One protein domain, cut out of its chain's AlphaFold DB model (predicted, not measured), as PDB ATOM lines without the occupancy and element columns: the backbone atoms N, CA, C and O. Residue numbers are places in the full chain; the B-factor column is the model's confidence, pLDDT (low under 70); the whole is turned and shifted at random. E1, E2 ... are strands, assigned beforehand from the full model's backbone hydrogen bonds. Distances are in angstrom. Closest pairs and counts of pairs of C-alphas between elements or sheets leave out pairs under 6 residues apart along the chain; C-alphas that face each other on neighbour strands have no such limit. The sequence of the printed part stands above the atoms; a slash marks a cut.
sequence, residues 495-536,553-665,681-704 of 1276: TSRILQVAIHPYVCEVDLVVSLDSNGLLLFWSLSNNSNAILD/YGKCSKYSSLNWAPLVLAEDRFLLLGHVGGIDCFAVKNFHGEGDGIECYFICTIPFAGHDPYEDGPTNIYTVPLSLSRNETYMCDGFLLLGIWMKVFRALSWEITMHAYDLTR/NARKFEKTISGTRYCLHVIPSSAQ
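This is residues 495 to 536, 553 to 665 and 681 to 704 of the 1276 residues of the protein "Rav1p_C domain-containing protein" of Gossypium lobatum (UniProt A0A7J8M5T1). What does the model show at first sight? Three twisted antiparallel sheets stand face to face in a row: the five-stranded E8 E9 E10 E12 E11 at one end, the four-stranded E4 E5 E6 E7 in the middle and the three-stranded E1 E2 E3 at the other end. Residues 530 to 536 stick out as a free tail after E3. What is it made of? The printed part has 179 residues with twelve named strands, E1 to E12 in order along the chain, and no named helix; its class is all strand. How large is it? It is compact, with a radius of gyration of the C-alphas of 17.3 A, and the C-alphas span 62 by 46 by 29 A.

How is the largest sheet built? Its order is E8, residues 620 to 626, E9, residues 638 to 645, E10, residues 650 to 662, E12, residues 692 to 700, and E11, residues 683 to 689, with E8 and E11 as edge strands. E8 E9 E10 form a meander, each strand the antiparallel neighbour of the one before, and E11 and E12 are a hairpin. Within hydrogen-bond range are N 622 and O 642 at 2.9 A, N 641 and O 654 at 2.8 A, N 657 and O 697 at 2.9 A, and N 685 and O 696 at 2.8 A. Which sheet faces it? E4, residues 561 to 569, E5, residues 572 to 579, E6, residues 582 to 591, and E7, residues 597 to 606, form a second meander, with N 565 and O 574 at 2.9 A, N 575 and O 586 at 2.8 A, and N 601 and O 587 at 2.8 A. The parts of the two sheets that face each other are 9.1 A centre to centre, with best planes 19 degrees apart. The closest C-alphas of E4 and E8 are those of Ser 561 and Asn 620, 5.3 A apart, and those of E7 and E11 are Ile 603 and Lys 687, 6.1 A apart. Where is the third sheet? E1, residues 498 to 503, E2, residues 512 to 517, and E3, residues 521 to 527, form a meander with N 502 and O 514 at 2.8 A and N 523 and O 515 at 3.0 A. This stack of sheets, face to face in turn, has the parts of this sheet and the four-stranded one that face each other 9.9 A centre to centre; the closest C-alphas of E1 and E4 are those of Ala 502 and Asn 563, 5.6 A apart. E1, E2 and E3 are apart from the strands of the five-stranded sheet.

Which strands are longest? E10 has 13 residues and measures 38.6 A from first to last C-alpha, from (7.484, 11.354, -44.713) at C-alpha 650; E6 measures 28.7 A, E7 26.7 A and E12 25.8 A. Where does a strand bend? E4 bends by 61 degrees at residue 566, and E7 by 51 degrees at residue 603. Where do the first and last strands lie? C-alpha 498 of E1 is at (-13.832, 3.358, -37.556), and C-alpha 700 of E12 at (16.411, 3.023, -36.912).

What is cut out? Residues 537 to 552 are not printed, with 44.2 A between C-alphas 536 and 553, and neither are residues 666 to 680, with 31.2 A between C-alphas 665 and 681. Which links are long? Those from E7 to E8, residues 607 to 619, and from E8 to E9 are long. How far does it reach, and how sure is the model? The two C-alphas farthest apart, those of Asp 536 and His 611, are 63.8 A apart. The mean pLDDT of the printed part is 72.9, and 60 residues are under 70, among them residues 528 to 536 and 626 to 637.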
ATOM      1  N   THR A 495     -18.087   2.711 -31.000       74.81
ATOM      2  CA  THR A 495     -18.804   3.869 -30.433       74.81
ATOM      3  C   THR A 495     -18.663   5.129 -31.276       74.81
ATOM      4  O   THR A 495     -19.383   6.104 -31.071       74.81
ATOM      5  N   SER A 496     -17.704   5.126 -32.197       78.25
ATOM      6  CA  SER A 496     -17.360   6.260 -33.043       78.25
ATOM      7  C   SER A 496     -16.873   5.786 -34.410       78.25
ATOM      8  O   SER A 496     -16.966   4.600 -34.732       78.25
ATOM      9  N   ARG A 497     -16.381   6.721 -35.230       85.38
ATOM     10  CA  ARG A 497     -15.912   6.425 -36.582       85.38
ATOM     11  C   ARG A 497     -14.779   5.396 -36.544       85.38
ATOM     12  O   ARG A 497     -13.820   5.575 -35.793       85.38
ATOM     13  N   ILE A 498     -14.885   4.358 -37.369       88.69
ATOM     14  CA  ILE A 498     -13.832   3.358 -37.556       88.69
ATOM     15  C   ILE A 498     -12.693   4.030 -38.325       88.69
ATOM     16  O   ILE A 498     -12.912   4.583 -39.405       88.69
ATOM     17  N   LEU A 499     -11.497   4.032 -37.738       87.12
ATOM     18  CA  LEU A 499     -10.300   4.603 -38.354       87.12
ATOM     19  C   LEU A 499      -9.593   3.579 -39.233       87.12
ATOM     20  O   LEU A 499      -9.259   3.882 -40.373       87.12
ATOM     21  N   GLN A 500      -9.371   2.373 -38.706       88.25
ATOM     22  CA  GLN A 500      -8.651   1.323 -39.416       88.25
ATOM     23  C   GLN A 500      -9.053  -0.059 -38.895       88.25
ATOM     24  O   GLN A 500      -9.372  -0.232 -37.715       88.25
ATOM     25  N   VAL A 501      -9.013  -1.048 -39.784       90.19
ATOM     26  CA  VAL A 501      -9.184  -2.468 -39.468       90.19
ATOM     27  C   VAL A 501      -7.922  -3.200 -39.918       90.19
ATOM     28  O   VAL A 501      -7.385  -2.914 -40.984       90.19
ATOM     29  N   ALA A 502      -7.420  -4.126 -39.106       88.12
ATOM     30  CA  ALA A 502      -6.238  -4.916 -39.424       88.12
ATOM     31  C   ALA A 502      -6.530  -6.403 -39.207       88.12
ATOM     32  O   ALA A 502      -6.853  -6.848 -38.101       88.12
ATOM     33  N   ILE A 503      -6.406  -7.174 -40.285       83.38
ATOM     34  CA  ILE A 503      -6.515  -8.633 -40.271       83.38
ATOM     35  C   ILE A 503      -5.118  -9.200 -40.058       83.38
ATOM     36  O   ILE A 503      -4.161  -8.735 -40.681       83.38
ATOM     37  N   HIS A 504      -4.983 -10.169 -39.156       80.50
ATOM     38  CA  HIS A 504      -3.687 -10.776 -38.889       80.50
ATOM     39  C   HIS A 504      -3.146 -11.478 -40.154       80.50
ATOM     40  O   HIS A 504      -3.902 -12.192 -40.814       80.50
ATOM     41  N   PRO A 505      -1.853 -11.322 -40.506       66.12
ATOM     42  CA  PRO A 505      -1.311 -11.839 -41.768       66.12
ATOM     43  C   PRO A 505      -1.340 -13.375 -41.874       66.12
ATOM     44  O   PRO A 505      -1.421 -13.916 -42.974       66.12
ATOM     45  N   TYR A 506      -1.340 -14.095 -40.748       64.62
ATOM     46  CA  TYR A 506      -1.435 -15.562 -40.708       64.62
ATOM     47  C   TYR A 506      -2.889 -16.067 -40.696       64.62
ATOM     48  O   TYR A 506      -3.321 -16.715 -39.748       64.62
ATOM     49  N   VAL A 507      -3.645 -15.795 -41.762       53.94
ATOM     50  CA  VAL A 507      -5.094 -16.090 -41.856       53.94
ATOM     51  C   VAL A 507      -5.428 -17.596 -41.807       53.94
ATOM     52  O   VAL A 507      -6.555 -17.965 -41.502       53.94
ATOM     53  N   CYS A 508      -4.471 -18.491 -42.090       50.53
ATOM     54  CA  CYS A 508      -4.699 -19.945 -42.061       50.53
ATOM     55  C   CYS A 508      -4.652 -20.573 -40.657       50.53
ATOM     56  O   CYS A 508      -5.175 -21.669 -40.478       50.53
ATOM     57  N   GLU A 509      -4.002 -19.917 -39.688       50.81
ATOM     58  CA  GLU A 509      -3.844 -20.414 -38.307       50.81
ATOM     59  C   GLU A 509      -4.422 -19.434 -37.269       50.81
ATOM     60  O   GLU A 509      -4.742 -19.825 -36.148       50.81
ATOM     61  N   VAL A 510      -4.576 -18.155 -37.633       55.00
ATOM     62  CA  VAL A 510      -4.999 -17.075 -36.741       55.00
ATOM     63  C   VAL A 510      -6.255 -16.394 -37.280       55.00
ATOM     64  O   VAL A 510      -6.195 -15.486 -38.107       55.00
ATOM     65  N   ASP A 511      -7.400 -16.779 -36.724       69.94
ATOM     66  CA  ASP A 511      -8.706 -16.179 -37.009       69.94
ATOM     67  C   ASP A 511      -8.942 -14.906 -36.169       69.94
ATOM     68  O   ASP A 511      -9.929 -14.821 -35.441       69.94
ATOM     69  N   LEU A 512      -8.022 -13.930 -36.197       78.38
ATOM     70  CA  LEU A 512      -8.137 -12.705 -35.391       78.38
ATOM     71  C   LEU A 512      -8.042 -11.428 -36.224       78.38
ATOM     72  O   LEU A 512      -7.099 -11.218 -36.989       78.38
ATOM     73  N   VAL A 513      -9.005 -10.540 -35.998       86.06
ATOM     74  CA  VAL A 513      -9.053  -9.193 -36.562       86.06
ATOM     75  C   VAL A 513      -9.149  -8.182 -35.438       86.06
ATOM     76  O   VAL A 513      -9.756  -8.443 -34.403       86.06
ATOM     77  N   VAL A 514      -8.561  -7.011 -35.642       89.38
ATOM     78  CA  VAL A 514      -8.688  -5.881 -34.726       89.38
ATOM     79  C   VAL A 514      -9.152  -4.652 -35.482       89.38
ATOM     80  O   VAL A 514      -8.761  -4.424 -36.628       89.38
ATOM     81  N   SER A 515      -9.992  -3.855 -34.843       90.12
ATOM     82  CA  SER A 515     -10.473  -2.588 -35.378       90.12
ATOM     83  C   SER A 515     -10.308  -1.471 -34.355       90.12
ATOM     84  O   SER A 515     -10.520  -1.674 -33.157       90.12
ATOM     85  N   LEU A 516      -9.926  -0.289 -34.838       89.44
ATOM     86  CA  LEU A 516      -9.674   0.913 -34.044       89.44
ATOM     87  C   LEU A 516     -10.711   1.986 -34.376       89.44
ATOM     88  O   LEU A 516     -10.925   2.299 -35.549       89.44
ATOM     89  N   ASP A 517     -11.323   2.582 -33.352       86.75
ATOM     90  CA  ASP A 517     -12.190   3.752 -33.515       86.75
ATOM     91  C   ASP A 517     -11.509   5.078 -33.131       86.75
ATOM     92  O   ASP A 517     -10.454   5.116 -32.495       86.75
ATOM     93  N   SER A 518     -12.145   6.191 -33.500       84.06
ATOM     94  CA  SER A 518     -11.652   7.550 -33.231       84.06
ATOM     95  C   SER A 518     -11.605   7.956 -31.749       84.06
ATOM     96  O   SER A 518     -10.983   8.968 -31.409       84.06
ATOM     97  N   ASN A 519     -12.230   7.174 -30.866       79.56
ATOM     98  CA  ASN A 519     -12.166   7.337 -29.415       79.56
ATOM     99  C   ASN A 519     -11.031   6.507 -28.783       79.56
ATOM    100  O   ASN A 519     -10.841   6.578 -27.569       79.56
ATOM    101  N   GLY A 520     -10.269   5.736 -29.572       77.31
ATOM    102  CA  GLY A 520      -9.199   4.866 -29.078       77.31
ATOM    103  C   GLY A 520      -9.693   3.518 -28.541       77.31
ATOM    104  O   GLY A 520      -8.993   2.870 -27.754       77.31
ATOM    105  N   LEU A 521     -10.902   3.098 -28.921       83.50
ATOM    106  CA  LEU A 521     -11.444   1.782 -28.605       83.50
ATOM    107  C   LEU A 521     -10.930   0.743 -29.608       83.50
ATOM    108  O   LEU A 521     -11.161   0.872 -30.812       83.50
ATOM    109  N   LEU A 522     -10.301  -0.311 -29.087       86.44
ATOM    110  CA  LEU A 522      -9.926  -1.503 -29.842       86.44
ATOM    111  C   LEU A 522     -10.946  -2.615 -29.610       86.44
ATOM    112  O   LEU A 522     -11.215  -2.987 -28.461       86.44
ATOM    113  N   LEU A 523     -11.478  -3.158 -30.701       86.00
ATOM    114  CA  LEU A 523     -12.315  -4.355 -30.696       86.00
ATOM    115  C   LEU A 523     -11.584  -5.483 -31.409       86.00
ATOM    116  O   LEU A 523     -11.069  -5.296 -32.509       86.00
ATOM    117  N   PHE A 524     -11.552  -6.647 -30.771       85.75
ATOM    118  CA  PHE A 524     -10.966  -7.857 -31.318       85.75
ATOM    119  C   PHE A 524     -12.073  -8.815 -31.747       85.75
ATOM    120  O   PHE A 524     -12.981  -9.105 -30.968       85.75
ATOM    121  N   TRP A 525     -11.968  -9.326 -32.968       84.12
ATOM    122  CA  TRP A 525     -12.955 -10.185 -33.608       84.12
ATOM    123  C   TRP A 525     -12.336 -11.540 -33.924       84.12
ATOM    124  O   TRP A 525     -11.320 -11.603 -34.617       84.12
ATOM    125  N   SER A 526     -12.961 -12.616 -33.456       76.81
ATOM    126  CA  SER A 526     -12.695 -13.972 -33.926       76.81
ATOM    127  C   SER A 526     -13.517 -14.265 -35.169       76.81
ATOM    128  O   SER A 526     -14.729 -14.019 -35.176       76.81
ATOM    129  N   LEU A 527     -12.884 -14.847 -36.181       70.25
ATOM    130  CA  LEU A 527     -13.575 -15.334 -37.369       70.25
ATOM    131  C   LEU A 527     -13.874 -16.818 -37.185       70.25
ATOM    132  O   LEU A 527     -12.970 -17.645 -37.177       70.25
ATOM    133  N   SER A 528     -15.142 -17.191 -37.011       56.66
ATOM    134  CA  SER A 528     -15.468 -18.610 -36.869       56.66
ATOM    135  C   SER A 528     -15.339 -19.317 -38.223       56.66
ATOM    136  O   SER A 528     -16.166 -19.118 -39.113       56.66
ATOM    137  N   ASN A 529     -14.341 -20.191 -38.368       49.38
ATOM    138  CA  ASN A 529     -14.212 -21.091 -39.524       49.38
ATOM    139  C   ASN A 529     -15.345 -22.134 -39.624       49.38
ATOM    140  O   ASN A 529     -15.583 -22.693 -40.699       49.38
ATOM    141  N   ASN A 530     -16.052 -22.372 -38.515       40.94
ATOM    142  CA  ASN A 530     -17.225 -23.232 -38.451       40.94
ATOM    143  C   ASN A 530     -18.480 -22.379 -38.647       40.94
ATOM    144  O   ASN A 530     -18.793 -21.528 -37.817       40.94
ATOM    145  N   SER A 531     -19.213 -22.623 -39.735       39.78
ATOM    146  CA  SER A 531     -20.603 -22.189 -39.855       39.78
ATOM    147  C   SER A 531     -21.362 -22.730 -38.645       39.78
ATOM    148  O   SER A 531     -21.478 -23.951 -38.504       39.78
ATOM    149  N   ASN A 532     -21.848 -21.862 -37.757       30.28
ATOM    150  CA  ASN A 532     -22.749 -22.291 -36.695       30.28
ATOM    151  C   ASN A 532     -24.019 -22.830 -37.360       30.28
ATOM    152  O   ASN A 532     -24.867 -22.074 -37.820       30.28
ATOM    153  N   ALA A 533     -24.117 -24.154 -37.442       28.16
ATOM    154  CA  ALA A 533     -25.340 -24.850 -37.785       28.16
ATOM    155  C   ALA A 533     -26.302 -24.697 -36.604       28.16
ATOM    156  O   ALA A 533     -26.372 -25.552 -35.723       28.16
ATOM    157  N   ILE A 534     -27.015 -23.575 -36.551       30.66
ATOM    158  CA  ILE A 534     -28.268 -23.534 -35.807       30.66
ATOM    159  C   ILE A 534     -29.212 -24.459 -36.582       30.66
ATOM    160  O   ILE A 534     -29.399 -24.291 -37.789       30.66
ATOM    161  N   LEU A 535     -29.702 -25.493 -35.895       31.30
ATOM    162  CA  LEU A 535     -30.594 -26.520 -36.431       31.30
ATOM    163  C   LEU A 535     -31.660 -25.890 -37.352       31.30
ATOM    164  O   LEU A 535     -32.372 -24.974 -36.952       31.30
ATOM    165  N   ASP A 536     -31.703 -26.401 -38.585       24.62
ATOM    166  CA  ASP A 536     -32.615 -26.102 -39.704       24.62
ATOM    167  C   ASP A 536     -32.317 -24.926 -40.662       24.62
ATOM    168  O   ASP A 536     -32.986 -24.841 -41.697       24.62
ATOM    169  N   TYR A 553      -7.371   4.116 -22.320       52.59
ATOM    170  CA  TYR A 553      -7.395   5.294 -21.440       52.59
ATOM    171  C   TYR A 553      -5.999   5.601 -20.858       52.59
ATOM    172  O   TYR A 553      -5.397   4.772 -20.179       52.59
ATOM    173  N   GLY A 554      -5.525   6.838 -21.055       52.97
ATOM    174  CA  GLY A 554      -4.614   7.501 -20.113       52.97
ATOM    175  C   GLY A 554      -3.100   7.344 -20.301       52.97
ATOM    176  O   GLY A 554      -2.381   7.590 -19.337       52.97
ATOM    177  N   LYS A 555      -2.582   6.966 -21.482       50.78
ATOM    178  CA  LYS A 555      -1.114   6.904 -21.699       50.78
ATOM    179  C   LYS A 555      -0.566   7.744 -22.854       50.78
ATOM    180  O   LYS A 555       0.511   8.304 -22.692       50.78
ATOM    181  N   CYS A 556      -1.307   7.908 -23.949       52.00
ATOM    182  CA  CYS A 556      -0.873   8.663 -25.129       52.00
ATOM    183  C   CYS A 556      -2.053   9.464 -25.711       52.00
ATOM    184  O   CYS A 556      -3.213   9.087 -25.528       52.00
ATOM    185  N   SER A 557      -1.779  10.575 -26.404       57.34
ATOM    186  CA  SER A 557      -2.780  11.261 -27.237       57.34
ATOM    187  C   SER A 557      -3.357  10.290 -28.277       57.34
ATOM    188  O   SER A 557      -2.643   9.396 -28.720       57.34
ATOM    189  N   LYS A 558      -4.631  10.475 -28.654       75.62
ATOM    190  CA  LYS A 558      -5.419   9.652 -29.600       75.62
ATOM    191  C   LYS A 558      -4.567   8.902 -30.646       75.62
ATOM    192  O   LYS A 558      -3.856   9.540 -31.421       75.62
ATOM    193  N   TYR A 559      -4.677   7.570 -30.683       85.50
ATOM    194  CA  TYR A 559      -4.023   6.745 -31.704       85.50
ATOM    195  C   TYR A 559      -4.562   7.060 -33.103       85.50
ATOM    196  O   TYR A 559      -5.762   7.286 -33.272       85.50
ATOM    197  N   SER A 560      -3.675   7.053 -34.094       86.25
ATOM    198  CA  SER A 560      -3.974   7.411 -35.483       86.25
ATOM    199  C   SER A 560      -4.000   6.213 -36.433       86.25
ATOM    200  O   SER A 560      -4.740   6.243 -37.411       86.25
ATOM    201  N   SER A 561      -3.229   5.159 -36.151       87.88
ATOM    202  CA  SER A 561      -3.042   4.020 -37.062       87.88
ATOM    203  C   SER A 561      -2.841   2.693 -36.325       87.88
ATOM    204  O   SER A 561      -2.349   2.670 -35.194       87.88
ATOM    205  N   LEU A 562      -3.153   1.586 -37.000       91.19
ATOM    206  CA  LEU A 562      -3.223   0.223 -36.467       91.19
ATOM    207  C   LEU A 562      -2.617  -0.781 -37.460       91.19
ATOM    208  O   LEU A 562      -3.018  -0.800 -38.624       91.19
ATOM    209  N   ASN A 563      -1.708  -1.656 -37.019       90.38
ATOM    210  CA  ASN A 563      -1.299  -2.820 -37.815       90.38
ATOM    211  C   ASN A 563      -0.771  -3.979 -36.950       90.38
ATOM    212  O   ASN A 563      -0.329  -3.769 -35.820       90.38
ATOM    213  N   TRP A 564      -0.797  -5.200 -37.482       87.69
ATOM    214  CA  TRP A 564      -0.195  -6.381 -36.857       87.69
ATOM    215  C   TRP A 564       1.283  -6.507 -37.223       87.69
ATOM    216  O   TRP A 564       1.665  -6.207 -38.350       87.69
ATOM    217  N   ALA A 565       2.102  -7.011 -36.302       83.94
ATOM    218  CA  ALA A 565       3.420  -7.520 -36.657       83.94
ATOM    219  C   ALA A 565       3.283  -8.877 -37.377       83.94
ATOM    220  O   ALA A 565       2.391  -9.663 -37.046       83.94
ATOM    221  N   PRO A 566       4.178  -9.213 -38.322       74.31
ATOM    222  CA  PRO A 566       4.115 -10.451 -39.089       74.31
ATOM    223  C   PRO A 566       4.744 -11.622 -38.315       74.31
ATOM    224  O   PRO A 566       5.366 -12.483 -38.924       74.31
ATOM    225  N   LEU A 567       4.627 -11.640 -36.984       72.06
ATOM    226  CA  LEU A 567       5.288 -12.598 -36.097       72.06
ATOM    227  C   LEU A 567       4.308 -13.156 -35.066       72.06
ATOM    228  O   LEU A 567       3.504 -12.418 -34.494       72.06
ATOM    229  N   VAL A 568       4.447 -14.452 -34.786       65.88
ATOM    230  CA  VAL A 568       3.797 -15.140 -33.666       65.88
ATOM    231  C   VAL A 568       4.903 -15.797 -32.845       65.88
ATOM    232  O   VAL A 568       5.590 -16.685 -33.347       65.88
ATOM    233  N   LEU A 569       5.108 -15.349 -31.603       67.94
ATOM    234  CA  LEU A 569       6.159 -15.864 -30.716       67.94
ATOM    235  C   LEU A 569       5.527 -16.401 -29.438       67.94
ATOM    236  O   LEU A 569       4.767 -15.690 -28.796       67.94
ATOM    237  N   ALA A 570       5.868 -17.635 -29.053       59.69
ATOM    238  CA  ALA A 570       5.316 -18.287 -27.860       59.69
ATOM    239  C   ALA A 570       3.769 -18.238 -27.793       59.69
ATOM    240  O   ALA A 570       3.213 -17.999 -26.730       59.69
ATOM    241  N   GLU A 571       3.099 -18.432 -28.941       69.81
ATOM    242  CA  GLU A 571       1.634 -18.329 -29.140       69.81
ATOM    243  C   GLU A 571       1.037 -16.911 -29.006       69.81
ATOM    244  O   GLU A 571      -0.131 -16.695 -29.346       69.81
ATOM    245  N   ASP A 572       1.848 -15.920 -28.629       78.31
ATOM    246  CA  ASP A 572       1.451 -14.520 -28.530       78.31
ATOM    247  C   ASP A 572       1.564 -13.793 -29.872       78.31
ATOM    248  O   ASP A 572       2.447 -14.052 -30.699       78.31
ATOM    249  N   ARG A 573       0.671 -12.821 -30.064       84.62
ATOM    250  CA  ARG A 573       0.596 -11.980 -31.267       84.62
ATOM    251  C   ARG A 573       0.979 -10.554 -30.911       84.62
ATOM    252  O   ARG A 573       0.681 -10.106 -29.809       84.62
ATOM    253  N   PHE A 574       1.581  -9.811 -31.834       86.75
ATOM    254  CA  PHE A 574       2.038  -8.449 -31.543       86.75
ATOM    255  C   PHE A 574       1.273  -7.407 -32.349       86.75
ATOM    256  O   PHE A 574       1.224  -7.463 -33.578       86.75
ATOM    257  N   LEU A 575       0.685  -6.443 -31.642       90.00
ATOM    258  CA  LEU A 575      -0.086  -5.344 -32.208       90.00
ATOM    259  C   LEU A 575       0.690  -4.029 -32.111       90.00
ATOM    260  O   LEU A 575       1.250  -3.717 -31.059       90.00
ATOM    261  N   LEU A 576       0.686  -3.249 -33.189       90.75
ATOM    262  CA  LEU A 576       1.382  -1.970 -33.299       90.75
ATOM    263  C   LEU A 576       0.373  -0.828 -33.457       90.75
ATOM    264  O   LEU A 576      -0.487  -0.867 -34.343       90.75
ATOM    265  N   LEU A 577       0.489   0.198 -32.611       90.44
ATOM    266  CA  LEU A 577      -0.398   1.363 -32.593       90.44
ATOM    267  C   LEU A 577       0.392   2.665 -32.722       90.44
ATOM    268  O   LEU A 577       1.270   2.947 -31.913       90.44
ATOM    269  N   GLY A 578       0.054   3.484 -33.713       88.56
ATOM    270  CA  GLY A 578       0.697   4.780 -33.938       88.56
ATOM    271  C   GLY A 578       0.029   5.905 -33.163       88.56
ATOM    272  O   GLY A 578      -1.197   6.003 -33.160       88.56
ATOM    273  N   HIS A 579       0.821   6.770 -32.538       87.88
ATOM    274  CA  HIS A 579       0.368   8.007 -31.897       87.88
ATOM    275  C   HIS A 579       1.419   9.116 -32.057       87.88
ATOM    276  O   HIS A 579       2.451   8.919 -32.689       87.88
ATOM    277  N   VAL A 580       1.155  10.303 -31.511       84.75
ATOM    278  CA  VAL A 580       2.012  11.496 -31.674       84.75
ATOM    279  C   VAL A 580       3.411  11.322 -31.053       84.75
ATOM    280  O   VAL A 580       4.372  11.933 -31.510       84.75
ATOM    281  N   GLY A 581       3.553  10.483 -30.026       78.44
ATOM    282  CA  GLY A 581       4.820  10.247 -29.327       78.44
ATOM    283  C   GLY A 581       5.632   9.044 -29.823       78.44
ATOM    284  O   GLY A 581       6.749   8.844 -29.347       78.44
ATOM    285  N   GLY A 582       5.097   8.226 -30.733       86.31
ATOM    286  CA  GLY A 582       5.769   7.020 -31.223       86.31
ATOM    287  C   GLY A 582       4.812   5.924 -31.695       86.31
ATOM    288  O   GLY A 582       3.629   6.162 -31.943       86.31
ATOM    289  N   ILE A 583       5.340   4.705 -31.816       89.69
ATOM    290  CA  ILE A 583       4.578   3.491 -32.140       89.69
ATOM    291  C   ILE A 583       4.610   2.551 -30.935       89.69
ATOM    292  O   ILE A 583       5.662   2.031 -30.573       89.69
ATOM    293  N   ASP A 584       3.461   2.314 -30.315       89.50
ATOM    294  CA  ASP A 584       3.326   1.415 -29.173       89.50
ATOM    295  C   ASP A 584       3.189  -0.038 -29.635       89.50
ATOM    296  O   ASP A 584       2.411  -0.346 -30.538       89.50
ATOM    297  N   CYS A 585       3.924  -0.942 -28.985       89.31
ATOM    298  CA  CYS A 585       3.893  -2.378 -29.239       89.31
ATOM    299  C   CYS A 585       3.196  -3.113 -28.086       89.31
ATOM    300  O   CYS A 585       3.600  -2.985 -26.927       89.31
ATOM    301  N   PHE A 586       2.191  -3.927 -28.402       88.19
ATOM    302  CA  PHE A 586       1.416  -4.727 -27.451       88.19
ATOM    303  C   PHE A 586       1.548  -6.219 -27.760       88.19
ATOM    304  O   PHE A 586       1.408  -6.609 -28.912       88.19
ATOM    305  N   ALA A 587       1.751  -7.054 -26.741       86.69
ATOM    306  CA  ALA A 587       1.509  -8.493 -26.833       86.69
ATOM    307  C   ALA A 587       0.022  -8.773 -26.586       86.69
ATOM    308  O   ALA A 587      -0.549  -8.299 -25.601       86.69
ATOM    309  N   VAL A 588      -0.595  -9.541 -27.472       85.94
ATOM    310  CA  VAL A 588      -2.001  -9.935 -27.443       85.94
ATOM    311  C   VAL A 588      -2.058 -11.428 -27.154       85.94
ATOM    312  O   VAL A 588      -1.607 -12.236 -27.971       85.94
ATOM    313  N   LYS A 589      -2.610 -11.776 -25.988       82.56
ATOM    314  CA  LYS A 589      -2.805 -13.160 -25.543       82.56
ATOM    315  C   LYS A 589      -4.267 -13.557 -25.689       82.56
ATOM    316  O   LYS A 589      -5.152 -12.831 -25.230       82.56
ATOM    317  N   ASN A 590      -4.503 -14.724 -26.285       74.56
ATOM    318  CA  ASN A 590      -5.817 -15.356 -26.331       74.56
ATOM    319  C   ASN A 590      -5.896 -16.426 -25.236       74.56
ATOM    320  O   ASN A 590      -5.127 -17.382 -25.261       74.56
ATOM    321  N   PHE A 591      -6.842 -16.298 -24.307       65.75
ATOM    322  CA  PHE A 591      -7.150 -17.360 -23.349       65.75
ATOM    323  C   PHE A 591      -8.341 -18.172 -23.857       65.75
ATOM    324  O   PHE A 591      -9.388 -17.597 -24.146       65.75
ATOM    325  N   HIS A 592      -8.178 -19.492 -23.963       54.12
ATOM    326  CA  HIS A 592      -9.259 -20.419 -24.302       54.12
ATOM    327  C   HIS A 592      -9.871 -20.987 -23.009       54.12
ATOM    328  O   HIS A 592      -9.180 -21.702 -22.279       54.12
ATOM    329  N   GLY A 593     -11.135 -20.662 -22.693       50.69
ATOM    330  CA  GLY A 593     -11.807 -21.143 -21.472       50.69
ATOM    331  C   GLY A 593     -13.166 -20.497 -21.146       50.69
ATOM    332  O   GLY A 593     -13.719 -19.724 -21.926       50.69
ATOM    333  N   GLU A 594     -13.726 -20.817 -19.971       31.19
ATOM    334  CA  GLU A 594     -14.986 -20.237 -19.469       31.19
ATOM    335  C   GLU A 594     -14.765 -18.746 -19.140       31.19
ATOM    336  O   GLU A 594     -14.286 -18.377 -18.068       31.19
ATOM    337  N   GLY A 595     -15.015 -17.892 -20.138       48.91
ATOM    338  CA  GLY A 595     -14.653 -16.472 -20.133       48.91
ATOM    339  C   GLY A 595     -13.593 -16.086 -21.170       48.91
ATOM    340  O   GLY A 595     -12.745 -15.257 -20.845       48.91
ATOM    341  N   ASP A 596     -13.631 -16.678 -22.377       50.66
ATOM    342  CA  ASP A 596     -12.838 -16.278 -23.555       50.66
ATOM    343  C   ASP A 596     -12.652 -14.753 -23.600       50.66
ATOM    344  O   ASP A 596     -13.596 -13.984 -23.810       50.66
ATOM    345  N   GLY A 597     -11.419 -14.319 -23.360       65.00
ATOM    346  CA  GLY A 597     -11.062 -12.917 -23.251       65.00
ATOM    347  C   GLY A 597      -9.681 -12.687 -23.833       65.00
ATOM    348  O   GLY A 597      -8.752 -13.463 -23.604       65.00
ATOM    349  N   ILE A 598      -9.557 -11.616 -24.607       77.12
ATOM    350  CA  ILE A 598      -8.280 -11.166 -25.154       77.12
ATOM    351  C   ILE A 598      -7.683 -10.131 -24.214       77.12
ATOM    352  O   ILE A 598      -8.318  -9.117 -23.911       77.12
ATOM    353  N   GLU A 599      -6.444 -10.363 -23.794       80.56
ATOM    354  CA  GLU A 599      -5.689  -9.416 -22.978       80.56
ATOM    355  C   GLU A 599      -4.543  -8.802 -23.779       80.56
ATOM    356  O   GLU A 599      -3.829  -9.481 -24.518       80.56
ATOM    357  N   CYS A 600      -4.374  -7.487 -23.621       83.25
ATOM    358  CA  CYS A 600      -3.337  -6.706 -24.287       83.25
ATOM    359  C   CYS A 600      -2.321  -6.208 -23.264       83.25
ATOM    360  O   CYS A 600      -2.654  -5.447 -22.352       83.25
ATOM    361  N   TYR A 601      -1.066  -6.587 -23.455       84.25
ATOM    362  CA  TYR A 601       0.049  -6.226 -22.598       84.25
ATOM    363  C   TYR A 601       0.977  -5.268 -23.339       84.25
ATOM    364  O   TYR A 601       1.664  -5.651 -24.280       84.25
ATOM    365  N   PHE A 602       1.026  -4.012 -22.900       85.94
ATOM    366  CA  PHE A 602       1.968  -3.028 -23.439       85.94
ATOM    367  C   PHE A 602       3.412  -3.496 -23.225       85.94
ATOM    368  O   PHE A 602       3.764  -3.826 -22.092       85.94
ATOM    369  N   ILE A 603       4.252  -3.476 -24.257       84.62
ATOM    370  CA  ILE A 603       5.670  -3.852 -24.187       84.62
ATOM    371  C   ILE A 603       6.537  -2.600 -24.106       84.62
ATOM    372  O   ILE A 603       7.175  -2.363 -23.080       84.62
ATOM    373  N   CYS A 604       6.536  -1.798 -25.168       85.88
ATOM    374  CA  CYS A 604       7.354  -0.597 -25.299       85.88
ATOM    375  C   CYS A 604       6.755   0.374 -26.327       85.88
ATOM    376  O   CYS A 604       5.879  -0.003 -27.107       85.88
ATOM    377  N   THR A 605       7.266   1.605 -26.328       87.25
ATOM    378  CA  THR A 605       7.015   2.614 -27.363       87.25
ATOM    379  C   THR A 605       8.275   2.771 -28.199       87.25
ATOM    380  O   THR A 605       9.341   3.075 -27.662       87.25
ATOM    381  N   ILE A 606       8.151   2.586 -29.509       87.12
ATOM    382  CA  ILE A 606       9.194   2.853 -30.494       87.12
ATOM    383  C   ILE A 606       9.154   4.355 -30.808       87.12
ATOM    384  O   ILE A 606       8.168   4.833 -31.372       87.12
ATOM    385  N   PRO A 607      10.183   5.123 -30.428       82.69
ATOM    386  CA  PRO A 607      10.191   6.564 -30.620       82.69
ATOM    387  C   PRO A 607      10.535   6.924 -32.064       82.69
ATOM    388  O   PRO A 607      11.302   6.224 -32.736       82.69
ATOM    389  N   PHE A 608      10.017   8.059 -32.525       82.31
ATOM    390  CA  PHE A 608      10.380   8.592 -33.831       82.31
ATOM    391  C   PHE A 608      11.848   9.029 -33.863       82.31
ATOM    392  O   PHE A 608      12.355   9.637 -32.919       82.31
ATOM    393  N   ALA A 609      12.542   8.711 -34.956       65.19
ATOM    394  CA  ALA A 609      13.900   9.184 -35.193       65.19
ATOM    395  C   ALA A 609      13.833  10.616 -35.762       65.19
ATOM    396  O   ALA A 609      13.365  10.804 -36.881       65.19
ATOM    397  N   GLY A 610      14.234  11.632 -34.988       59.16
ATOM    398  CA  GLY A 610      14.248  13.040 -35.419       59.16
ATOM    399  C   GLY A 610      14.207  14.046 -34.262       59.16
ATOM    400  O   GLY A 610      13.906  13.672 -33.130       59.16
ATOM    401  N   HIS A 611      14.532  15.316 -34.543       47.81
ATOM    402  CA  HIS A 611      14.634  16.395 -33.544       47.81
ATOM    403  C   HIS A 611      13.371  17.266 -33.389       47.81
ATOM    404  O   HIS A 611      13.293  18.014 -32.416       47.81
ATOM    405  N   ASP A 612      12.374  17.145 -34.275       55.38
ATOM    406  CA  ASP A 612      11.162  17.973 -34.229       55.38
ATOM    407  C   ASP A 612       9.978  17.243 -33.568       55.38
ATOM    408  O   ASP A 612       9.744  16.065 -33.860       55.38
ATOM    409  N   PRO A 613       9.193  17.918 -32.706       60.81
ATOM    410  CA  PRO A 613       7.953  17.362 -32.185       60.81
ATOM    411  C   PRO A 613       6.946  17.194 -33.330       60.81
ATOM    412  O   PRO A 613       6.633  18.141 -34.049       60.81
ATOM    413  N   TYR A 614       6.435  15.978 -33.498       69.50
ATOM    414  CA  TYR A 614       5.382  15.697 -34.467       69.50
ATOM    415  C   TYR A 614       4.063  16.293 -33.961       69.50
ATOM    416  O   TYR A 614       3.725  16.129 -32.792       69.50
ATOM    417  N   GLU A 615       3.322  16.993 -34.825       70.56
ATOM    418  CA  GLU A 615       1.992  17.522 -34.476       70.56
ATOM    419  C   GLU A 615       0.924  16.414 -34.471       70.56
ATOM    420  O   GLU A 615       0.030  16.420 -33.628       70.56
ATOM    421  N   ASP A 616       1.059  15.434 -35.375       77.50
ATOM    422  CA  ASP A 616       0.148  14.303 -35.556       77.50
ATOM    423  C   ASP A 616       0.910  12.963 -35.604       77.50
ATOM    424  O   ASP A 616       2.049  12.883 -36.077       77.50
ATOM    425  N   GLY A 617       0.254  11.883 -35.163       82.06
ATOM    426  CA  GLY A 617       0.752  10.512 -35.332       82.06
ATOM    427  C   GLY A 617       0.790  10.061 -36.803       82.06
ATOM    428  O   GLY A 617       0.238  10.742 -37.676       82.06
ATOM    429  N   PRO A 618       1.431   8.916 -37.108       87.56
ATOM    430  CA  PRO A 618       1.520   8.395 -38.471       87.56
ATOM    431  C   PRO A 618       0.128   8.135 -39.050       87.56
ATOM    432  O   PRO A 618      -0.772   7.667 -38.351       87.56
ATOM    433  N   THR A 619      -0.045   8.432 -40.338       86.69
ATOM    434  CA  THR A 619      -1.291   8.159 -41.067       86.69
ATOM    435  C   THR A 619      -1.488   6.653 -41.231       86.69
ATOM    436  O   THR A 619      -2.588   6.150 -41.030       86.69
ATOM    437  N   ASN A 620      -0.411   5.918 -41.532       87.81
ATOM    438  CA  ASN A 620      -0.435   4.466 -41.673       87.81
ATOM    439  C   ASN A 620       0.868   3.837 -41.163       87.81
ATOM    440  O   ASN A 620       1.945   4.432 -41.262       87.81
ATOM    441  N   ILE A 621       0.763   2.601 -40.670       90.19
ATOM    442  CA  ILE A 621       1.894   1.761 -40.267       90.19
ATOM    443  C   ILE A 621       1.894   0.488 -41.110       90.19
ATOM    444  O   ILE A 621       0.845  -0.135 -41.286       90.19
ATOM    445  N   TYR A 622       3.064   0.070 -41.586       87.56
ATOM    446  CA  TYR A 622       3.251  -1.171 -42.341       87.56
ATOM    447  C   TYR A 622       4.379  -2.008 -41.763       87.56
ATOM    448  O   TYR A 622       5.349  -1.478 -41.229       87.56
ATOM    449  N   THR A 623       4.262  -3.322 -41.915       84.75
ATOM    450  CA  THR A 623       5.297  -4.270 -41.511       84.75
ATOM    451  C   THR A 623       5.648  -5.199 -42.661       84.75
ATOM    452  O   THR A 623       4.753  -5.783 -43.279       84.75
ATOM    453  N   VAL A 624       6.941  -5.376 -42.912       79.19
ATOM    454  CA  VAL A 624       7.470  -6.270 -43.947       79.19
ATOM    455  C   VAL A 624       8.394  -7.293 -43.280       79.19
ATOM    456  O   VAL A 624       9.348  -6.884 -42.624       79.19
ATOM    457  N   PRO A 625       8.131  -8.605 -43.378       73.56
ATOM    458  CA  PRO A 625       8.945  -9.624 -42.721       73.56
ATOM    459  C   PRO A 625      10.359  -9.644 -43.311       73.56
ATOM    460  O   PRO A 625      10.522  -9.510 -44.525       73.56
ATOM    461  N   LEU A 626      11.373  -9.823 -42.461       67.56
ATOM    462  CA  LEU A 626      12.776  -9.918 -42.868       67.56
ATOM    463  C   LEU A 626      13.294 -11.342 -42.638       67.56
ATOM    464  O   LEU A 626      13.075 -11.938 -41.585       67.56
ATOM    465  N   SER A 627      14.017 -11.888 -43.616       53.91
ATOM    466  CA  SER A 627      14.688 -13.187 -43.511       53.91
ATOM    467  C   SER A 627      16.107 -13.013 -42.951       53.91
ATOM    468  O   SER A 627      17.100 -13.011 -43.677       53.91
ATOM    469  N   LEU A 628      16.223 -12.849 -41.633       46.91
ATOM    470  CA  LEU A 628      17.520 -12.778 -40.952       46.91
ATOM    471  C   LEU A 628      17.992 -14.193 -40.580       46.91
ATOM    472  O   LEU A 628      17.600 -14.743 -39.554       46.91
ATOM    473  N   SER A 629      18.836 -14.808 -41.410       39.53
ATOM    474  CA  SER A 629      19.489 -16.077 -41.067       39.53
ATOM    475  C   SER A 629      20.699 -15.814 -40.170       39.53
ATOM    476  O   SER A 629      21.735 -15.355 -40.659       39.53
ATOM    477  N   ARG A 630      20.613 -16.123 -38.870       35.75
ATOM    478  CA  ARG A 630      21.830 -16.163 -38.040       35.75
ATOM    479  C   ARG A 630      22.041 -17.397 -37.175       35.75
ATOM    480  O   ARG A 630      23.160 -17.538 -36.716       35.75
ATOM    481  N   ASN A 631      21.078 -18.306 -36.996       34.31
ATOM    482  CA  ASN A 631      21.328 -19.616 -36.372       34.31
ATOM    483  C   ASN A 631      20.218 -20.637 -36.677       34.31
ATOM    484  O   ASN A 631      19.088 -20.267 -36.975       34.31
ATOM    485  N   GLU A 632      20.561 -21.927 -36.608       37.38
ATOM    486  CA  GLU A 632      19.809 -23.064 -37.170       37.38
ATOM    487  C   GLU A 632      18.451 -23.412 -36.516       37.38
ATOM    488  O   GLU A 632      17.855 -24.418 -36.895       37.38
ATOM    489  N   THR A 633      17.928 -22.639 -35.557       34.69
ATOM    490  CA  THR A 633      16.810 -23.111 -34.710       34.69
ATOM    491  C   THR A 633      15.556 -22.241 -34.631       34.69
ATOM    492  O   THR A 633      14.550 -22.752 -34.138       34.69
ATOM    493  N   TYR A 634      15.533 -21.005 -35.143       35.34
ATOM    494  CA  TYR A 634      14.331 -20.155 -35.073       35.34
ATOM    495  C   TYR A 634      14.008 -19.469 -36.410       35.34
ATOM    496  O   TYR A 634      14.877 -18.941 -37.100       35.34
ATOM    497  N   MET A 635      12.732 -19.559 -36.800       41.91
ATOM    498  CA  MET A 635      12.149 -18.993 -38.018       41.91
ATOM    499  C   MET A 635      11.867 -17.499 -37.817       41.91
ATOM    500  O   MET A 635      11.119 -17.160 -36.914       41.91
ATOM    501  N   CYS A 636      12.418 -16.647 -38.692       47.91
ATOM    502  CA  CYS A 636      12.190 -15.192 -38.789       47.91
ATOM    503  C   CYS A 636      12.057 -14.452 -37.442       47.91
ATOM    504  O   CYS A 636      10.953 -14.157 -37.005       47.91
ATOM    505  N   ASP A 637      13.175 -14.035 -36.847       59.12
ATOM    506  CA  ASP A 637      13.163 -13.242 -35.607       59.12
ATOM    507  C   ASP A 637      13.010 -11.723 -35.848       59.12
ATOM    508  O   ASP A 637      13.232 -10.940 -34.929       59.12
ATOM    509  N   GLY A 638      12.661 -11.248 -37.056       70.75
ATOM    510  CA  GLY A 638      12.596  -9.805 -37.327       70.75
ATOM    511  C   GLY A 638      11.766  -9.340 -38.527       70.75
ATOM    512  O   GLY A 638      11.376 -10.113 -39.403       70.75
ATOM    513  N   PHE A 639      11.467  -8.042 -38.547       81.81
ATOM    514  CA  PHE A 639      10.677  -7.364 -39.575       81.81
ATOM    515  C   PHE A 639      11.064  -5.884 -39.704       81.81
ATOM    516  O   PHE A 639      11.552  -5.261 -38.764       81.81
ATOM    517  N   LEU A 640      10.811  -5.312 -40.878       83.19
ATOM    518  CA  LEU A 640      10.912  -3.884 -41.150       83.19
ATOM    519  C   LEU A 640       9.573  -3.217 -40.815       83.19
ATOM    520  O   LEU A 640       8.537  -3.572 -41.379       83.19
ATOM    521  N   LEU A 641       9.596  -2.243 -39.917       87.31
ATOM    522  CA  LEU A 641       8.474  -1.378 -39.573       87.31
ATOM    523  C   LEU A 641       8.574  -0.079 -40.369       87.31
ATOM    524  O   LEU A 641       9.635   0.539 -40.388       87.31
ATOM    525  N   LEU A 642       7.479   0.361 -40.985       87.38
ATOM    526  CA  LEU A 642       7.388   1.642 -41.677       87.38
ATOM    527  C   LEU A 642       6.266   2.497 -41.088       87.38
ATOM    528  O   LEU A 642       5.141   2.018 -40.934       87.38
ATOM    529  N   GLY A 643       6.558   3.767 -40.820       88.31
ATOM    530  CA  GLY A 643       5.583   4.791 -40.444       88.31
ATOM    531  C   GLY A 643       5.492   5.853 -41.534       88.31
ATOM    532  O   GLY A 643       6.522   6.393 -41.943       88.31
ATOM    533  N   ILE A 644       4.279   6.134 -42.017       87.88
ATOM    534  CA  ILE A 644       4.041   7.046 -43.145       87.88
ATOM    535  C   ILE A 644       3.105   8.181 -42.726       87.88
ATOM    536  O   ILE A 644       2.047   7.943 -42.138       87.88
ATOM    537  N   TRP A 645       3.477   9.413 -43.074       88.25
ATOM    538  CA  TRP A 645       2.661  10.622 -42.925       88.25
ATOM    539  C   TRP A 645       2.318  11.171 -44.304       88.25
ATOM    540  O   TRP A 645       3.211  11.296 -45.133       88.25
ATOM    541  N   MET A 646       1.050  11.524 -44.544       84.94
ATOM    542  CA  MET A 646       0.603  12.028 -45.856       84.94
ATOM    543  C   MET A 646       0.449  13.552 -45.954       84.94
ATOM    544  O   MET A 646       0.550  14.088 -47.052       84.94
ATOM    545  N   LYS A 647       0.228  14.278 -44.844       80.75
ATOM    546  CA  LYS A 647       0.088  15.755 -44.877       80.75
ATOM    547  C   LYS A 647       1.357  16.442 -45.392       80.75
ATOM    548  O   LYS A 647       1.295  17.351 -46.209       80.75
ATOM    549  N   VAL A 648       2.499  15.976 -44.896       79.81
ATOM    550  CA  VAL A 648       3.831  16.224 -45.442       79.81
ATOM    551  C   VAL A 648       4.416  14.839 -45.627       79.81
ATOM    552  O   VAL A 648       4.607  14.145 -44.626       79.81
ATOM    553  N   PHE A 649       4.620  14.418 -46.879       84.75
ATOM    554  CA  PHE A 649       5.049  13.051 -47.152       84.75
ATOM    555  C   PHE A 649       6.366  12.751 -46.433       84.75
ATOM    556  O   PHE A 649       7.398  13.361 -46.717       84.75
ATOM    557  N   ARG A 650       6.321  11.831 -45.469       83.94
ATOM    558  CA  ARG A 650       7.484  11.354 -44.713       83.94
ATOM    559  C   ARG A 650       7.336   9.860 -44.478       83.94
ATOM    560  O   ARG A 650       6.258   9.406 -44.098       83.94
ATOM    561  N   ALA A 651       8.424   9.123 -44.683       86.25
ATOM    562  CA  ALA A 651       8.483   7.678 -44.501       86.25
ATOM    563  C   ALA A 651       9.682   7.322 -43.613       86.25
ATOM    564  O   ALA A 651      10.833   7.408 -44.050       86.25
ATOM    565  N   LEU A 652       9.397   6.930 -42.372       85.69
ATOM    566  CA  LEU A 652      10.392   6.440 -41.420       85.69
ATOM    567  C   LEU A 652      10.401   4.912 -41.431       85.69
ATOM    568  O   LEU A 652       9.331   4.301 -41.488       85.69
ATOM    569  N   SER A 653      11.581   4.303 -41.341       86.12
ATOM    570  CA  SER A 653      11.739   2.854 -41.245       86.12
ATOM    571  C   SER A 653      12.601   2.427 -40.056       86.12
ATOM    572  O   SER A 653      13.593   3.074 -39.707       86.12
ATOM    573  N   TRP A 654      12.221   1.307 -39.441       85.44
ATOM    574  CA  TRP A 654      12.950   0.658 -38.354       85.44
ATOM    575  C   TRP A 654      13.080  -0.831 -38.631       85.44
ATOM    576  O   TRP A 654      12.096  -1.493 -38.953       85.44
ATOM    577  N   GLU A 655      14.271  -1.372 -38.447       82.81
ATOM    578  CA  GLU A 655      14.499  -2.807 -38.390       82.81
ATOM    579  C   GLU A 655      14.283  -3.284 -36.953       82.81
ATOM    580  O   GLU A 655      14.889  -2.769 -36.010       82.81
ATOM    581  N   ILE A 656      13.375  -4.242 -36.776       81.94
ATOM    582  CA  ILE A 656      12.991  -4.762 -35.468       81.94
ATOM    583  C   ILE A 656      13.299  -6.246 -35.430       81.94
ATOM    584  O   ILE A 656      12.776  -6.998 -36.250       81.94
ATOM    585  N   THR A 657      14.082  -6.673 -34.444       80.69
ATOM    586  CA  THR A 657      14.221  -8.087 -34.095       80.69
ATOM    587  C   THR A 657      13.602  -8.359 -32.729       80.69
ATOM    588  O   THR A 657      13.697  -7.542 -31.809       80.69
ATOM    589  N   MET A 658      12.898  -9.479 -32.600       78.19
ATOM    590  CA  MET A 658      12.135  -9.840 -31.414       78.19
ATOM    591  C   MET A 658      12.420 -11.287 -31.014       78.19
ATOM    592  O   MET A 658      12.304 -12.195 -31.828       78.19
ATOM    593  N   HIS A 659      12.727 -11.498 -29.735       79.75
ATOM    594  CA  HIS A 659      12.942 -12.823 -29.156       79.75
ATOM    595  C   HIS A 659      12.075 -13.019 -27.907       79.75
ATOM    596  O   HIS A 659      11.830 -12.070 -27.156       79.75
ATOM    597  N   ALA A 660      11.635 -14.258 -27.672       74.56
ATOM    598  CA  ALA A 660      10.852 -14.654 -26.503       74.56
ATOM    599  C   ALA A 660      11.542 -15.812 -25.765       74.56
ATOM    600  O   ALA A 660      11.923 -16.805 -26.384       74.56
ATOM    601  N   TYR A 661      11.682 -15.695 -24.442       76.31
ATOM    602  CA  TYR A 661      12.323 -16.704 -23.591       76.31
ATOM    603  C   TYR A 661      11.400 -17.121 -22.444       76.31
ATOM    604  O   TYR A 661      10.839 -16.262 -21.765       76.31
ATOM    605  N   ASP A 662      11.285 -18.425 -22.195       69.75
ATOM    606  CA  ASP A 662      10.597 -18.972 -21.020       69.75
ATOM    607  C   ASP A 662      11.563 -19.006 -19.822       69.75
ATOM    608  O   ASP A 662      12.664 -19.553 -19.919       69.75
ATOM    609  N   LEU A 663      11.166 -18.418 -18.689       62.66
ATOM    610  CA  LEU A 663      11.984 -18.330 -17.470       62.66
ATOM    611  C   LEU A 663      12.282 -19.696 -16.826       62.66
ATOM    612  O   LEU A 663      13.164 -19.778 -15.970       62.66
ATOM    613  N   THR A 664      11.567 -20.763 -17.200       52.25
ATOM    614  CA  THR A 664      11.736 -22.107 -16.613       52.25
ATOM    615  C   THR A 664      12.913 -22.899 -17.188       52.25
ATOM    616  O   THR A 664      13.425 -23.809 -16.530       52.25
ATOM    617  N   ARG A 665      13.402 -22.547 -18.385       45.50
ATOM    618  CA  ARG A 665      14.638 -23.102 -18.951       45.50
ATOM    619  C   ARG A 665      15.806 -22.208 -18.564       45.50
ATOM    620  O   ARG A 665      15.860 -21.054 -18.972       45.50
ATOM    621  N   ASN A 681      22.694   3.766 -33.279       58.78
ATOM    622  CA  ASN A 681      21.634   4.232 -32.354       58.78
ATOM    623  C   ASN A 681      20.564   3.155 -32.011       58.78
ATOM    624  O   ASN A 681      19.375   3.462 -31.871       58.78
ATOM    625  N   ALA A 682      20.954   1.885 -31.926       66.38
ATOM    626  CA  ALA A 682      20.082   0.762 -31.638       66.38
ATOM    627  C   ALA A 682      19.551   0.833 -30.199       66.38
ATOM    628  O   ALA A 682      20.281   1.146 -29.256       66.38
ATOM    629  N   ARG A 683      18.258   0.549 -30.019       76.81
ATOM    630  CA  ARG A 683      17.600   0.525 -28.706       76.81
ATOM    631  C   ARG A 683      17.111  -0.876 -28.392       76.81
ATOM    632  O   ARG A 683      16.442  -1.504 -29.209       76.81
ATOM    633  N   LYS A 684      17.399  -1.330 -27.177       80.38
ATOM    634  CA  LYS A 684      16.917  -2.602 -26.643       80.38
ATOM    635  C   LYS A 684      15.791  -2.349 -25.644       80.38
ATOM    636  O   LYS A 684      15.936  -1.523 -24.744       80.38
ATOM    637  N   PHE A 685      14.686  -3.066 -25.792       81.81
ATOM    638  CA  PHE A 685      13.551  -3.051 -24.877       81.81
ATOM    639  C   PHE A 685      13.303  -4.459 -24.363       81.81
ATOM    640  O   PHE A 685      13.291  -5.416 -25.132       81.81
ATOM    641  N   GLU A 686      13.061  -4.593 -23.067       81.38
ATOM    642  CA  GLU A 686      12.808  -5.890 -22.456       81.38
ATOM    643  C   GLU A 686      11.606  -5.811 -21.527       81.38
ATOM    644  O   GLU A 686      11.464  -4.861 -20.750       81.38
ATOM    645  N   LYS A 687      10.731  -6.816 -21.595       82.00
ATOM    646  CA  LYS A 687       9.588  -6.923 -20.693       82.00
ATOM    647  C   LYS A 687       9.198  -8.367 -20.438       82.00
ATOM    648  O   LYS A 687       9.100  -9.167 -21.360       82.00
ATOM    649  N   THR A 688       8.902  -8.673 -19.182       79.81
ATOM    650  CA  THR A 688       8.412  -9.989 -18.772       79.81
ATOM    651  C   THR A 688       6.895  -9.960 -18.617       79.81
ATOM    652  O   THR A 688       6.367  -9.124 -17.881       79.81
ATOM    653  N   ILE A 689       6.196 -10.866 -19.303       76.94
ATOM    654  CA  ILE A 689       4.734 -10.993 -19.294       76.94
ATOM    655  C   ILE A 689       4.377 -12.468 -19.063       76.94
ATOM    656  O   ILE A 689       4.716 -13.333 -19.866       76.94
ATOM    657  N   SER A 690       3.682 -12.755 -17.960       71.69
ATOM    658  CA  SER A 690       3.188 -14.098 -17.588       71.69
ATOM    659  C   SER A 690       4.241 -15.221 -17.640       71.69
ATOM    660  O   SER A 690       3.933 -16.330 -18.056       71.69
ATOM    661  N   GLY A 691       5.485 -14.946 -17.237       71.06
ATOM    662  CA  GLY A 691       6.562 -15.947 -17.225       71.06
ATOM    663  C   GLY A 691       7.439 -15.985 -18.486       71.06
ATOM    664  O   GLY A 691       8.506 -16.594 -18.452       71.06
ATOM    665  N   THR A 692       7.056 -15.267 -19.547       78.19
ATOM    666  CA  THR A 692       7.841 -15.138 -20.786       78.19
ATOM    667  C   THR A 692       8.514 -13.768 -20.848       78.19
ATOM    668  O   THR A 692       7.864 -12.738 -20.646       78.19
ATOM    669  N   ARG A 693       9.824 -13.723 -21.112       79.75
ATOM    670  CA  ARG A 693      10.593 -12.486 -21.317       79.75
ATOM    671  C   ARG A 693      10.673 -12.175 -22.807       79.75
ATOM    672  O   ARG A 693      11.287 -12.928 -23.557       79.75
ATOM    673  N   TYR A 694      10.093 -11.049 -23.205       81.94
ATOM    674  CA  TYR A 694      10.181 -10.494 -24.551       81.94
ATOM    675  C   TYR A 694      11.335  -9.500 -24.625       81.94
ATOM    676  O   TYR A 694      11.426  -8.593 -23.794       81.94
ATOM    677  N   CYS A 695      12.201  -9.663 -25.619       79.44
ATOM    678  CA  CYS A 695      13.301  -8.759 -25.926       79.44
ATOM    679  C   CYS A 695      13.111  -8.217 -27.345       79.44
ATOM    680  O   CYS A 695      13.168  -8.988 -28.300       79.44
ATOM    681  N   LEU A 696      12.893  -6.907 -27.478       83.94
ATOM    682  CA  LEU A 696      12.890  -6.195 -28.756       83.94
ATOM    683  C   LEU A 696      14.207  -5.452 -28.936       83.94
ATOM    684  O   LEU A 696      14.637  -4.712 -28.052       83.94
ATOM    685  N   HIS A 697      14.791  -5.572 -30.115       81.75
ATOM    686  CA  HIS A 697      15.905  -4.759 -30.564       81.75
ATOM    687  C   HIS A 697      15.449  -3.939 -31.770       81.75
ATOM    688  O   HIS A 697      14.940  -4.485 -32.745       81.75
ATOM    689  N   VAL A 698      15.577  -2.619 -31.671       83.44
ATOM    690  CA  VAL A 698      15.071  -1.665 -32.659       83.44
ATOM    691  C   VAL A 698      16.240  -0.863 -33.203       83.44
ATOM    692  O   VAL A 698      16.885  -0.118 -32.463       83.44
ATOM    693  N   ILE A 699      16.485  -0.990 -34.501       79.69
ATOM    694  CA  ILE A 699      17.514  -0.250 -35.224       79.69
ATOM    695  C   ILE A 699      16.801   0.738 -36.153       79.69
ATOM    696  O   ILE A 699      16.093   0.308 -37.065       79.69
ATOM    697  N   PRO A 700      16.927   2.061 -35.944       76.12
ATOM    698  CA  PRO A 700      16.411   3.023 -36.912       76.12
ATOM    699  C   PRO A 700      17.176   2.864 -38.233       76.12
ATOM    700  O   PRO A 700      18.407   2.874 -38.233       76.12
ATOM    701  N   SER A 701      16.458   2.702 -39.346       69.88
ATOM    702  CA  SER A 701      17.064   2.446 -40.657       69.88
ATOM    703  C   SER A 701      17.141   3.727 -41.491       69.88
ATOM    704  O   SER A 701      18.225   4.287 -41.645       69.88
ATOM    705  N   SER A 702      16.006   4.227 -41.990       69.31
ATOM    706  CA  SER A 702      15.950   5.377 -42.903       69.31
ATOM    707  C   SER A 702      14.846   6.356 -42.533       69.31
ATOM    708  O   SER A 702      13.745   5.952 -42.172       69.31
ATOM    709  N   ALA A 703      15.134   7.656 -42.632       65.25
ATOM    710  CA  ALA A 703      14.210   8.705 -42.193       65.25
ATOM    711  C   ALA A 703      13.755   9.673 -43.300       65.25
ATOM    712  O   ALA A 703      12.681  10.263 -43.194       65.25
ATOM    713  N   GLN A 704      14.550   9.858 -44.358       67.75
ATOM    714  CA  GLN A 704      14.302  10.886 -45.371       67.75
ATOM    715  C   GLN A 704      14.596  10.364 -46.782       67.75
ATOM    716  O   GLN A 704      15.519   9.568 -46.983       67.75
TER     717      GLN A 704